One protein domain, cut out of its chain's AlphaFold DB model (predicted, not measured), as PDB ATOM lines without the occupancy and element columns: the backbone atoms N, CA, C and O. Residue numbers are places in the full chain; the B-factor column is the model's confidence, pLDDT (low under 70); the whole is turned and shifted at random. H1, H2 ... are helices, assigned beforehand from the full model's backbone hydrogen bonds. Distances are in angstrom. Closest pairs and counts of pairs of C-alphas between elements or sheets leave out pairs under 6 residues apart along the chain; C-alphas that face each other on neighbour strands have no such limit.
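Overview. This is residues 26 to 110 of the 117 residues of an uncharacterized protein of Parcubacteria bacterium C7867-008 (UniProt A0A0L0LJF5). H1 is sandwiched crosswise between two shorter helices, H2 on one side and H4 on the other, while the longest helix, H3, leads away from the end of H2 and its last turns stick out from the body at residues 85 to 90. A long loop, residues 42 to 56, leads from the end of H1 back to H2. The printed part has 85 residues, with four named helices in the order H1, H2, H3, H4 and no named strand, and its class is all helix. The whole is compact, with a radius of gyration of the C-alphas of 12.6 A and spans of 36 by 30 by 19 A.

Arrangement. H3, residues 73 to 90, and H2, residues 57 to 67, only just touch, with 3 pairs of C-alphas within 8 A, and touch only at the corner by their link. Their closest C-alphas, those of Trp 67 and Ile 76, are 7.3 A apart, and their lines are about perpendicular at 86 degrees. H3 is close to H1, residues 26 to 41, but not clearly touching it: the closest C-alphas, those of Gly 26 and Leu 84, are 7.7 A apart. These two run opposite ways at a steep tilt of 51 degrees. H1 touches H2 with its residues 31 to 38 alone, about perpendicular at 88 degrees, and the closest C-alphas, those of Ala 34 and Ala 63, are 5.2 A apart. H1 touches H4, residues 99 to 108, with its residues 32 to 37 alone, about perpendicular at 87 degrees; the closest C-alphas, those of Leu 33 and Leu 102, are 6.4 A apart. H3 and H4 are near each other, with 7 pairs of C-alphas within 10 A, and H2 and H4 are apart. In H1, H2 and H4 every O i to N i+4 pair is within hydrogen-bond range; in H3 13 of 14 are.

Along the chain. H3 measures 25.8 A from C-alpha 73 at (257.161, 221.818, 157.000) to C-alpha 90. H1 begins with C-alpha 26 at (254.081, 210.932, 169.491) and is 22.5 A long. H2 measures 14.9 A from Ser 57 to Trp 67. H4 measures 14.5 A and ends with C-alpha 108 at (268.598, 211.355, 162.550).

Size, cuts and confidence. The two C-alphas farthest apart, those of Gly 44 and Glu 89, are 37.9 A apart. The printed part has no cut. The link from H1 to H2 is long, with 15 residues; that from H2 to H3 is tight, and that from H3 to H4 is short. The mean pLDDT of the printed part is 75.6, and 17 residues are under 70, among them residues 69 to 75 and 90 to 94.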
ATOM      1  N   GLY A  26     253.597 210.079 170.568       70.06
ATOM      2  CA  GLY A  26     254.081 210.932 169.491       70.06
ATOM      3  C   GLY A  26     253.873 212.409 169.786       70.06
ATOM      4  O   GLY A  26     254.816 213.183 169.693       70.06
ATOM      5  N   PHE A  27     252.701 212.827 170.274       72.88
ATOM      6  CA  PHE A  27     252.492 214.237 170.626       72.88
ATOM      7  C   PHE A  27     253.465 214.739 171.700       72.88
ATOM      8  O   PHE A  27     253.945 215.871 171.617       72.88
ATOM      9  N   LYS A  28     253.784 213.908 172.701       77.31
ATOM     10  CA  LYS A  28     254.765 214.265 173.738       77.31
ATOM     11  C   LYS A  28     256.173 214.348 173.160       77.31
ATOM     12  O   LYS A  28     256.845 215.349 173.388       77.31
ATOM     13  N   LEU A  29     256.587 213.334 172.396       80.12
ATOM     14  CA  LEU A  29     257.886 213.303 171.721       80.12
ATOM     15  C   LEU A  29     258.054 214.513 170.796       80.12
ATOM     16  O   LEU A  29     259.033 215.239 170.913       80.12
ATOM     17  N   GLN A  30     257.062 214.788 169.951       81.69
ATOM     18  CA  GLN A  30     257.045 215.933 169.049       81.69
ATOM     19  C   GLN A  30     257.206 217.259 169.802       81.69
ATOM     20  O   GLN A  30     258.003 218.102 169.400       81.69
ATOM     21  N   ALA A  31     256.491 217.439 170.917       81.62
ATOM     22  CA  ALA A  31     256.614 218.643 171.732       81.62
ATOM     23  C   ALA A  31     258.012 218.789 172.355       81.62
ATOM     24  O   ALA A  31     258.559 219.888 172.362       81.62
ATOM     25  N   MET A  32     258.614 217.703 172.850       85.12
ATOM     26  CA  MET A  32     259.975 217.748 173.407       85.12
ATOM     27  C   MET A  32     261.026 218.039 172.336       85.12
ATOM     28  O   MET A  32     261.903 218.869 172.563       85.12
ATOM     29  N   LEU A  33     260.910 217.422 171.158       85.44
ATOM     30  CA  LEU A  33     261.803 217.683 170.027       85.44
ATOM     31  C   LEU A  33     261.694 219.139 169.553       85.44
ATOM     32  O   LEU A  33     262.716 219.787 169.339       85.44
ATOM     33  N   ALA A  34     260.478 219.687 169.474       86.31
ATOM     34  CA  ALA A  34     260.250 221.090 169.129       86.31
ATOM     35  C   ALA A  34     260.909 222.048 170.136       86.31
ATOM     36  O   ALA A  34     261.614 222.980 169.745       86.31
ATOM     37  N   LEU A  35     260.722 221.804 171.436       86.62
ATOM     38  CA  LEU A  35     261.336 222.607 172.500       86.62
ATOM     39  C   LEU A  35     262.866 222.538 172.457       86.62
ATOM     40  O   LEU A  35     263.543 223.544 172.666       86.62
ATOM     41  N   ARG A  36     263.411 221.365 172.141       85.12
ATOM     42  CA  ARG A  36     264.853 221.150 172.078       85.12
ATOM     43  C   ARG A  36     265.490 221.797 170.854       85.12
ATOM     44  O   ARG A  36     266.529 222.445 170.974       85.12
ATOM     45  N   LEU A  37     264.825 221.709 169.704       83.62
ATOM     46  CA  LEU A  37     265.191 222.463 168.509       83.62
ATOM     47  C   LEU A  37     265.208 223.970 168.804       83.62
ATOM     48  O   LEU A  37     266.177 224.656 168.486       83.62
ATOM     49  N   TYR A  38     264.185 224.473 169.500       83.38
ATOM     50  CA  TYR A  38     264.120 225.876 169.895       83.38
ATOM     51  C   TYR A  38     265.304 226.303 170.770       83.38
ATOM     52  O   TYR A  38     265.901 227.351 170.515       83.38
ATOM     53  N   ARG A  39     265.684 225.493 171.766       84.25
ATOM     54  CA  ARG A  39     266.856 225.754 172.617       84.25
ATOM     55  C   ARG A  39     268.167 225.729 171.827       84.25
ATOM     56  O   ARG A  39     269.025 226.567 172.092       84.25
ATOM     57  N   ARG A  40     268.330 224.813 170.860       82.56
ATOM     58  CA  ARG A  40     269.513 224.776 169.975       82.56
ATOM     59  C   ARG A  40     269.681 226.102 169.224       82.56
ATOM     60  O   ARG A  40     270.795 226.612 169.146       82.56
ATOM     61  N   SER A  41     268.581 226.699 168.763       78.94
ATOM     62  CA  SER A  41     268.583 228.023 168.122       78.94
ATOM     63  C   SER A  41     268.663 229.199 169.112       78.94
ATOM     64  O   SER A  41     269.042 230.298 168.716       78.94
ATOM     65  N   HIS A  42     268.337 228.993 170.395       83.06
ATOM     66  CA  HIS A  42     268.317 230.030 171.438       83.06
ATOM     67  C   HIS A  42     269.037 229.575 172.723       83.06
ATOM     68  O   HIS A  42     268.403 229.398 173.770       83.06
ATOM     69  N   PRO A  43     270.376 229.436 172.705       78.31
ATOM     70  CA  PRO A  43     271.145 228.850 173.811       78.31
ATOM     71  C   PRO A  43     271.080 229.638 175.134       78.31
ATOM     72  O   PRO A  43     271.505 229.131 176.170       78.31
ATOM     73  N   GLY A  44     270.550 230.868 175.122       76.75
ATOM     74  CA  GLY A  44     270.355 231.704 176.311       76.75
ATOM     75  C   GLY A  44     269.035 231.481 177.060       76.75
ATOM     76  O   GLY A  44     268.868 232.022 178.153       76.75
ATOM     77  N   VAL A  45     268.092 230.712 176.506       79.06
ATOM     78  CA  VAL A  45     266.788 230.466 177.139       79.06
ATOM     79  C   VAL A  45     266.895 229.256 178.069       79.06
ATOM     80  O   VAL A  45     267.222 228.152 177.639       79.06
ATOM     81  N   GLN A  46     266.608 229.450 179.360       73.44
ATOM     82  CA  GLN A  46     266.480 228.337 180.304       73.44
ATOM     83  C   GLN A  46     265.105 227.687 180.146       73.44
ATOM     84  O   GLN A  46     264.078 228.335 180.346       73.44
ATOM     85  N   MET A  47     265.091 226.406 179.783       74.94
ATOM     86  CA  MET A  47     263.874 225.621 179.580       74.94
ATOM     87  C   MET A  47     264.002 224.315 180.354       74.94
ATOM     88  O   MET A  47     265.006 223.616 180.218       74.94
ATOM     89  N   ASP A  48     262.991 223.988 181.159       73.62
ATOM     90  CA  ASP A  48     262.865 222.644 181.715       73.62
ATOM     91  C   ASP A  48     262.232 221.734 180.659       73.62
ATOM     92  O   ASP A  48     261.019 221.699 180.459       73.62
ATOM     93  N   GLU A  49     263.092 221.049 179.915       67.56
ATOM     94  CA  GLU A  49     262.706 220.204 178.782       67.56
ATOM     95  C   GLU A  49     262.144 218.849 179.228       67.56
ATOM     96  O   GLU A  49     261.489 218.172 178.436       67.56
ATOM     97  N   ARG A  50     262.357 218.468 180.497       67.69
ATOM     98  CA  ARG A  50     261.805 217.239 181.089       67.69
ATOM     99  C   ARG A  50     260.334 217.398 181.442       67.69
ATOM    100  O   ARG A  50     259.584 216.424 181.436       67.69
ATOM    101  N   GLU A  51     259.908 218.633 181.682       72.25
ATOM    102  CA  GLU A  51     258.511 218.988 181.868       72.25
ATOM    103  C   GLU A  51     258.072 220.017 180.819       72.25
ATOM    104  O   GLU A  51     257.943 221.204 181.119       72.25
ATOM    105  N   PRO A  52     257.711 219.581 179.593       67.44
ATOM    106  CA  PRO A  52     257.232 220.471 178.531       67.44
ATOM    107  C   PRO A  52     256.109 221.402 178.984       67.44
ATOM    108  O   PRO A  52     255.946 222.494 178.450       67.44
ATOM    109  N   ARG A  53     255.322 220.963 179.978       70.62
ATOM    110  CA  ARG A  53     254.215 221.712 180.574       70.62
ATOM    111  C   ARG A  53     254.656 222.895 181.438       70.62
ATOM    112  O   ARG A  53     253.880 223.846 181.511       70.62
ATOM    113  N   ALA A  54     255.847 222.847 182.031       74.25
ATOM    114  CA  ALA A  54     256.430 223.914 182.842       74.25
ATOM    115  C   ALA A  54     257.021 225.053 181.988       74.25
ATOM    116  O   ALA A  54     257.172 226.176 182.467       74.25
ATOM    117  N   VAL A  55     257.305 224.795 180.706       80.44
ATOM    118  CA  VAL A  55     257.737 225.822 179.749       80.44
ATOM    119  C   VAL A  55     256.605 226.816 179.474       80.44
ATOM    120  O   VAL A  55     255.447 226.413 179.322       80.44
ATOM    121  N   SER A  56     256.938 228.107 179.348       85.50
ATOM    122  CA  SER A  56     255.963 229.158 179.020       85.50
ATOM    123  C   SER A  56     255.168 228.829 177.743       85.50
ATOM    124  O   SER A  56     255.708 228.262 176.788       85.50
ATOM    125  N   SER A  57     253.877 229.190 177.721       82.69
ATOM    126  CA  SER A  57     253.005 228.927 176.560       82.69
ATOM    127  C   SER A  57     253.560 229.562 175.289       82.69
ATOM    128  O   SER A  57     253.621 228.899 174.264       82.69
ATOM    129  N   ALA A  58     254.059 230.799 175.385       83.31
ATOM    130  CA  ALA A  58     254.614 231.528 174.250       83.31
ATOM    131  C   ALA A  58     255.828 230.816 173.630       83.31
ATOM    132  O   ALA A  58     255.889 230.664 172.415       83.31
ATOM    133  N   ILE A  59     256.757 230.315 174.454       84.75
ATOM    134  CA  ILE A  59     257.928 229.573 173.960       84.75
ATOM    135  C   ILE A  59     257.490 228.255 173.318       84.75
ATOM    136  O   ILE A  59     258.017 227.861 172.284       84.75
ATOM    137  N   ARG A  60     256.511 227.564 173.911       84.50
ATOM    138  CA  ARG A  60     255.997 226.306 173.364       84.50
ATOM    139  C   ARG A  60     255.270 226.511 172.041       84.50
ATOM    140  O   ARG A  60     255.449 225.709 171.136       84.50
ATOM    141  N   GLU A  61     254.466 227.563 171.932       84.25
ATOM    142  CA  GLU A  61     253.784 227.948 170.698       84.25
ATOM    143  C   GLU A  61     254.788 228.338 169.617       84.25
ATOM    144  O   GLU A  61     254.659 227.861 168.495       84.25
ATOM    145  N   GLU A  62     255.828 229.108 169.946       83.94
ATOM    146  CA  GLU A  62     256.887 229.451 168.994       83.94
ATOM    147  C   GLU A  62     257.680 228.210 168.556       83.94
ATOM    148  O   GLU A  62     257.891 227.999 167.364       83.94
ATOM    149  N   ALA A  63     258.061 227.344 169.498       84.88
ATOM    150  CA  ALA A  63     258.758 226.093 169.222       84.88
ATOM    151  C   ALA A  63     257.920 225.155 168.340       84.88
ATOM    152  O   ALA A  63     258.412 224.635 167.339       84.88
ATOM    153  N   MET A  64     256.638 224.970 168.672       83.31
ATOM    154  CA  MET A  64     255.707 224.170 167.873       83.31
ATOM    155  C   MET A  64     255.424 224.814 166.520       83.31
ATOM    156  O   MET A  64     255.296 224.097 165.534       83.31
ATOM    157  N   SER A  65     255.355 226.145 166.449       80.19
ATOM    158  CA  SER A  65     255.228 226.861 165.186       80.19
ATOM    159  C   SER A  65     256.451 226.611 164.328       80.19
ATOM    160  O   SER A  65     256.268 226.224 163.197       80.19
ATOM    161  N   ARG A  66     257.681 226.723 164.839       74.81
ATOM    162  CA  ARG A  66     258.907 226.418 164.075       74.81
ATOM    163  C   ARG A  66     258.986 224.956 163.644       74.81
ATOM    164  O   ARG A  66     259.314 224.671 162.503       74.81
ATOM    165  N   TRP A  67     258.605 224.030 164.519       78.62
ATOM    166  CA  TRP A  67     258.476 222.613 164.168       78.62
ATOM    167  C   TRP A  67     257.471 222.373 163.027       78.62
ATOM    168  O   TRP A  67     257.588 221.417 162.259       78.62
ATOM    169  N   LEU A  68     256.461 223.240 162.929       71.44
ATOM    170  CA  LEU A  68     255.384 223.202 161.952       71.44
ATOM    171  C   LEU A  68     255.470 224.343 160.924       71.44
ATOM    172  O   LEU A  68     254.464 224.551 160.248       71.44
ATOM    173  N   ASP A  69     256.578 225.091 160.772       62.44
ATOM    174  CA  ASP A  69     256.701 226.246 159.860       62.44
ATOM    175  C   ASP A  69     258.023 226.305 159.079       62.44
ATOM    176  O   ASP A  69     259.074 226.003 159.620       62.44
ATOM    177  N   GLY A  70     257.943 226.660 157.788       47.88
ATOM    178  CA  GLY A  70     259.008 226.580 156.777       47.88
ATOM    179  C   GLY A  70     258.597 225.814 155.506       47.88
ATOM    180  O   GLY A  70     257.789 224.898 155.561       47.88
ATOM    181  N   ASP A  71     259.174 226.109 154.340       54.25
ATOM    182  CA  ASP A  71     259.091 225.232 153.146       54.25
ATOM    183  C   ASP A  71     259.544 223.776 153.456       54.25
ATOM    184  O   ASP A  71     259.190 222.818 152.769       54.25
ATOM    185  N   GLU A  72     260.258 223.600 154.573       51.25
ATOM    186  CA  GLU A  72     260.635 222.343 155.223       51.25
ATOM    187  C   GLU A  72     259.520 221.675 156.064       51.25
ATOM    188  O   GLU A  72     259.693 220.534 156.492       51.25
ATOM    189  N   LYS A  73     258.351 222.313 156.261       51.47
ATOM    190  CA  LYS A  73     257.161 221.818 157.000       51.47
ATOM    191  C   LYS A  73     256.748 220.415 156.598       51.47
ATOM    192  O   LYS A  73     256.362 219.595 157.433       51.47
ATOM    193  N   THR A  74     256.783 220.156 155.295       56.75
ATOM    194  CA  THR A  74     256.455 218.842 154.752       56.75
ATOM    195  C   THR A  74     257.566 217.857 155.084       56.75
ATOM    196  O   THR A  74     257.277 216.711 155.387       56.75
ATOM    197  N   ALA A  75     258.826 218.294 155.100       63.94
ATOM    198  CA  ALA A  75     259.977 217.438 155.329       63.94
ATOM    199  C   ALA A  75     260.157 217.049 156.804       63.94
ATOM    200  O   ALA A  75     260.262 215.858 157.066       63.94
ATOM    201  N   ILE A  76     260.154 217.976 157.773       70.88
ATOM    202  CA  ILE A  76     260.390 217.627 159.194       70.88
ATOM    203  C   ILE A  76     259.252 216.759 159.736       70.88
ATOM    204  O   ILE A  76     259.501 215.703 160.312       70.88
ATOM    205  N   ASN A  77     257.998 217.138 159.481       73.44
ATOM    206  CA  ASN A  77     256.845 216.341 159.896       73.44
ATOM    207  C   ASN A  77     256.784 214.989 159.155       73.44
ATOM    208  O   ASN A  77     256.496 213.971 159.778       73.44
ATOM    209  N   ALA A  78     257.103 214.931 157.852       74.19
ATOM    210  CA  ALA A  78     257.159 213.647 157.143       74.19
ATOM    211  C   ALA A  78     258.310 212.757 157.625       74.19
ATOM    212  O   ALA A  78     258.101 211.563 157.800       74.19
ATOM    213  N   ARG A  79     259.500 213.313 157.886       78.25
ATOM    214  CA  ARG A  79     260.635 212.568 158.455       78.25
ATOM    215  C   ARG A  79     260.307 212.070 159.856       78.25
ATOM    216  O   ARG A  79     260.608 210.926 160.169       78.25
ATOM    217  N   TYR A  80     259.638 212.888 160.666       81.06
ATOM    218  CA  TYR A  80     259.166 212.499 161.990       81.06
ATOM    219  C   TYR A  80     258.151 211.352 161.919       81.06
ATOM    220  O   TYR A  80     258.277 210.371 162.645       81.06
ATOM    221  N   ARG A  81     257.183 211.420 160.998       77.38
ATOM    222  CA  ARG A  81     256.238 210.319 160.755       77.38
ATOM    223  C   ARG A  81     256.941 209.048 160.282       77.38
ATOM    224  O   ARG A  81     256.684 207.993 160.843       77.38
ATOM    225  N   ALA A  82     257.866 209.158 159.329       79.12
ATOM    226  CA  ALA A  82     258.653 208.022 158.848       79.12
ATOM    227  C   ALA A  82     259.525 207.410 159.961       79.12
ATOM    228  O   ALA A  82     259.684 206.194 160.032       79.12
ATOM    229  N   PHE A  83     260.064 208.241 160.856       81.69
ATOM    230  CA  PHE A  83     260.782 207.787 162.043       81.69
ATOM    231  C   PHE A  83     259.863 207.005 162.991       81.69
ATOM    232  O   PHE A  83     260.230 205.916 163.422       81.69
ATOM    233  N   LEU A  84     258.657 207.512 163.272       78.44
ATOM    234  CA  LEU A  84     257.677 206.809 164.106       78.44
ATOM    235  C   LEU A  84     257.233 205.474 163.494       78.44
ATOM    236  O   LEU A  84     257.114 204.491 164.219       78.44
ATOM    237  N   GLU A  85     257.006 205.428 162.180       77.06
ATOM    238  CA  GLU A  85     256.665 204.196 161.459       77.06
ATOM    239  C   GLU A  85     257.786 203.157 161.594       77.06
ATOM    240  O   GLU A  85     257.534 202.022 161.994       77.06
ATOM    241  N   LYS A  86     259.042 203.568 161.384       74.94
ATOM    242  CA  LYS A  86     260.207 202.689 161.541       74.94
ATOM    243  C   LYS A  86     260.402 202.212 162.984       74.94
ATOM    244  O   LYS A  86     260.680 201.037 163.198       74.94
ATOM    245  N   ALA A  87     260.256 203.097 163.971       74.12
ATOM    246  CA  ALA A  87     260.377 202.741 165.386       74.12
ATOM    247  C   ALA A  87     259.278 201.754 165.825       74.12
ATOM    248  O   ALA A  87     259.519 200.853 166.630       74.12
ATOM    249  N   ALA A  88     258.072 201.892 165.264       69.38
ATOM    250  CA  ALA A  88     256.981 200.950 165.485       69.38
ATOM    251  C   ALA A  88     257.286 199.566 164.883       69.38
ATOM    252  O   ALA A  88     257.006 198.552 165.521       69.38
ATOM    253  N   GLU A  89     257.908 199.509 163.700       70.25
ATOM    254  CA  GLU A  89     258.354 198.254 163.076       70.25
ATOM    255  C   GLU A  89     259.457 197.547 163.880       70.25
ATOM    256  O   GLU A  89     259.491 196.316 163.929       70.25
ATOM    257  N   THR A  90     260.345 198.299 164.539       67.38
ATOM    258  CA  THR A  90     261.458 197.749 165.331       67.38
ATOM    259  C   THR A  90     261.106 197.467 166.794       67.38
ATOM    260  O   THR A  90     261.935 196.905 167.510       67.38
ATOM    261  N   SER A  91     259.884 197.795 167.243       63.75
ATOM    262  CA  SER A  91     259.457 197.708 168.655       63.75
ATOM    263  C   SER A  91     260.413 198.424 169.619       63.75
ATOM    264  O   SER A  91     260.617 197.994 170.757       63.75
ATOM    265  N   GLU A  92     261.028 199.510 169.159       65.06
ATOM    266  CA  GLU A  92     262.033 200.242 169.916       65.06
ATOM    267  C   GLU A  92     261.352 201.195 170.908       65.06
ATOM    268  O   GLU A  92     260.533 202.038 170.539       65.06
ATOM    269  N   SER A  93     261.656 201.046 172.200       66.62
ATOM    270  CA  SER A  93     261.140 201.950 173.227       66.62
ATOM    271  C   SER A  93     261.978 203.223 173.267       66.62
ATOM    272  O   SER A  93     263.168 203.162 173.569       66.62
ATOM    273  N   ILE A  94     261.355 204.374 173.025       67.62
ATOM    274  CA  ILE A  94     262.022 205.673 173.136       67.62
ATOM    275  C   ILE A  94     261.904 206.163 174.581       67.62
ATOM    276  O   ILE A  94     260.799 206.435 175.060       67.62
ATOM    277  N   ASP A  95     263.039 206.298 175.269       70.62
ATOM    278  CA  ASP A  95     263.082 206.950 176.576       70.62
ATOM    279  C   ASP A  95     263.034 208.472 176.402       70.62
ATOM    280  O   ASP A  95     263.999 209.125 176.018       70.62
ATOM    281  N   LEU A  96     261.871 209.038 176.707       68.44
ATOM    282  CA  LEU A  96     261.598 210.469 176.612       68.44
ATOM    283  C   LEU A  96     262.292 211.296 177.708       68.44
ATOM    284  O   LEU A  96     262.302 212.522 177.630       68.44
ATOM    285  N   SER A  97     262.835 210.648 178.742       70.12
ATOM    286  CA  SER A  97     263.597 211.310 179.804       70.12
ATOM    287  C   SER A  97     265.082 211.463 179.464       70.12
ATOM    288  O   SER A  97     265.762 212.304 180.070       70.12
ATOM    289  N   ASP A  98     265.571 210.697 178.479       76.50
ATOM    290  CA  ASP A  98     266.935 210.798 177.986       76.50
ATOM    291  C   ASP A  98     267.057 211.929 176.964       76.50
ATOM    292  O   ASP A  98     266.636 211.882 175.809       76.50
ATOM    293  N   VAL A  99     267.693 212.982 177.443       73.94
ATOM    294  CA  VAL A  99     267.927 214.215 176.720       73.94
ATOM    295  C   VAL A  99     268.881 214.011 175.530       73.94
ATOM    296  O   VAL A  99     268.721 214.680 174.509       73.94
ATOM    297  N   ASN A 100     269.833 213.078 175.633       78.75
ATOM    298  CA  ASN A 100     270.748 212.757 174.537       78.75
ATOM    299  C   ASN A 100     270.030 211.969 173.439       78.75
ATOM    300  O   ASN A 100     270.232 212.248 172.262       78.75
ATOM    301  N   ALA A 101     269.130 211.051 173.809       79.00
ATOM    302  CA  ALA A 101     268.325 210.308 172.842       79.00
ATOM    303  C   ALA A 101     267.441 211.247 172.000       79.00
ATOM    304  O   ALA A 101     267.311 211.077 170.790       79.00
ATOM    305  N   LEU A 102     266.874 212.294 172.611       79.88
ATOM    306  CA  LEU A 102     266.117 213.317 171.880       79.88
ATOM    307  C   LEU A 102     266.995 214.105 170.896       79.88
ATOM    308  O   LEU A 102     266.537 214.434 169.803       79.88
ATOM    309  N   ASP A 103     268.247 214.394 171.263       81.38
ATOM    310  CA  ASP A 103     269.208 215.037 170.363       81.38
ATOM    311  C   ASP A 103     269.595 214.133 169.188       81.38
ATOM    312  O   ASP A 103     269.615 214.596 168.049       81.38
ATOM    313  N   GLU A 104     269.821 212.844 169.441       82.81
ATOM    314  CA  GLU A 104     270.095 211.858 168.394       82.81
ATOM    315  C   GLU A 104     268.922 211.724 167.418       82.81
ATOM    316  O   GLU A 104     269.139 211.612 166.214       82.81
ATOM    317  N   ILE A 105     267.675 211.786 167.900       82.44
ATOM    318  CA  ILE A 105     266.490 211.779 167.029       82.44
ATOM    319  C   ILE A 105     266.473 213.023 166.133       82.44
ATOM    320  O   ILE A 105     266.236 212.898 164.932       82.44
ATOM    321  N   LEU A 106     266.745 214.217 166.673       81.12
ATOM    322  CA  LEU A 106     266.839 215.441 165.859       81.12
ATOM    323  C   LEU A 106     267.913 215.314 164.769       81.12
ATOM    324  O   LEU A 106     267.676 215.697 163.618       81.12
ATOM    325  N   ASP A 107     269.054 214.724 165.114       83.06
ATOM    326  CA  ASP A 107     270.160 214.513 164.185       83.06
ATOM    327  C   ASP A 107     269.802 213.458 163.116       83.06
ATOM    328  O   ASP A 107     270.055 213.668 161.929       83.06
ATOM    329  N   GLN A 108     269.116 212.367 163.486       81.88
ATOM    330  CA  GLN A 108     268.598 211.355 162.550       81.88
ATOM    331  C   GLN A 108     267.551 211.921 161.580       81.88
ATOM    332  O   GLN A 108     267.478 211.507 160.420       81.88
ATOM    333  N   LEU A 109     266.758 212.896 162.030       78.00
ATOM    334  CA  LEU A 109     265.812 213.630 161.187       78.00
ATOM    335  C   LEU A 109     266.518 214.602 160.217       78.00
ATOM    336  O   LEU A 109     265.843 215.248 159.404       78.00
ATOM    337  N   ASN A 110     267.857 214.679 160.252       72.38
ATOM    338  CA  ASN A 110     268.684 215.612 159.486       72.38
ATOM    339  C   ASN A 110     268.163 217.049 159.613       72.38
ATOM    340  O   ASN A 110     268.036 217.755 158.609       72.38
TER     341      ASN A 110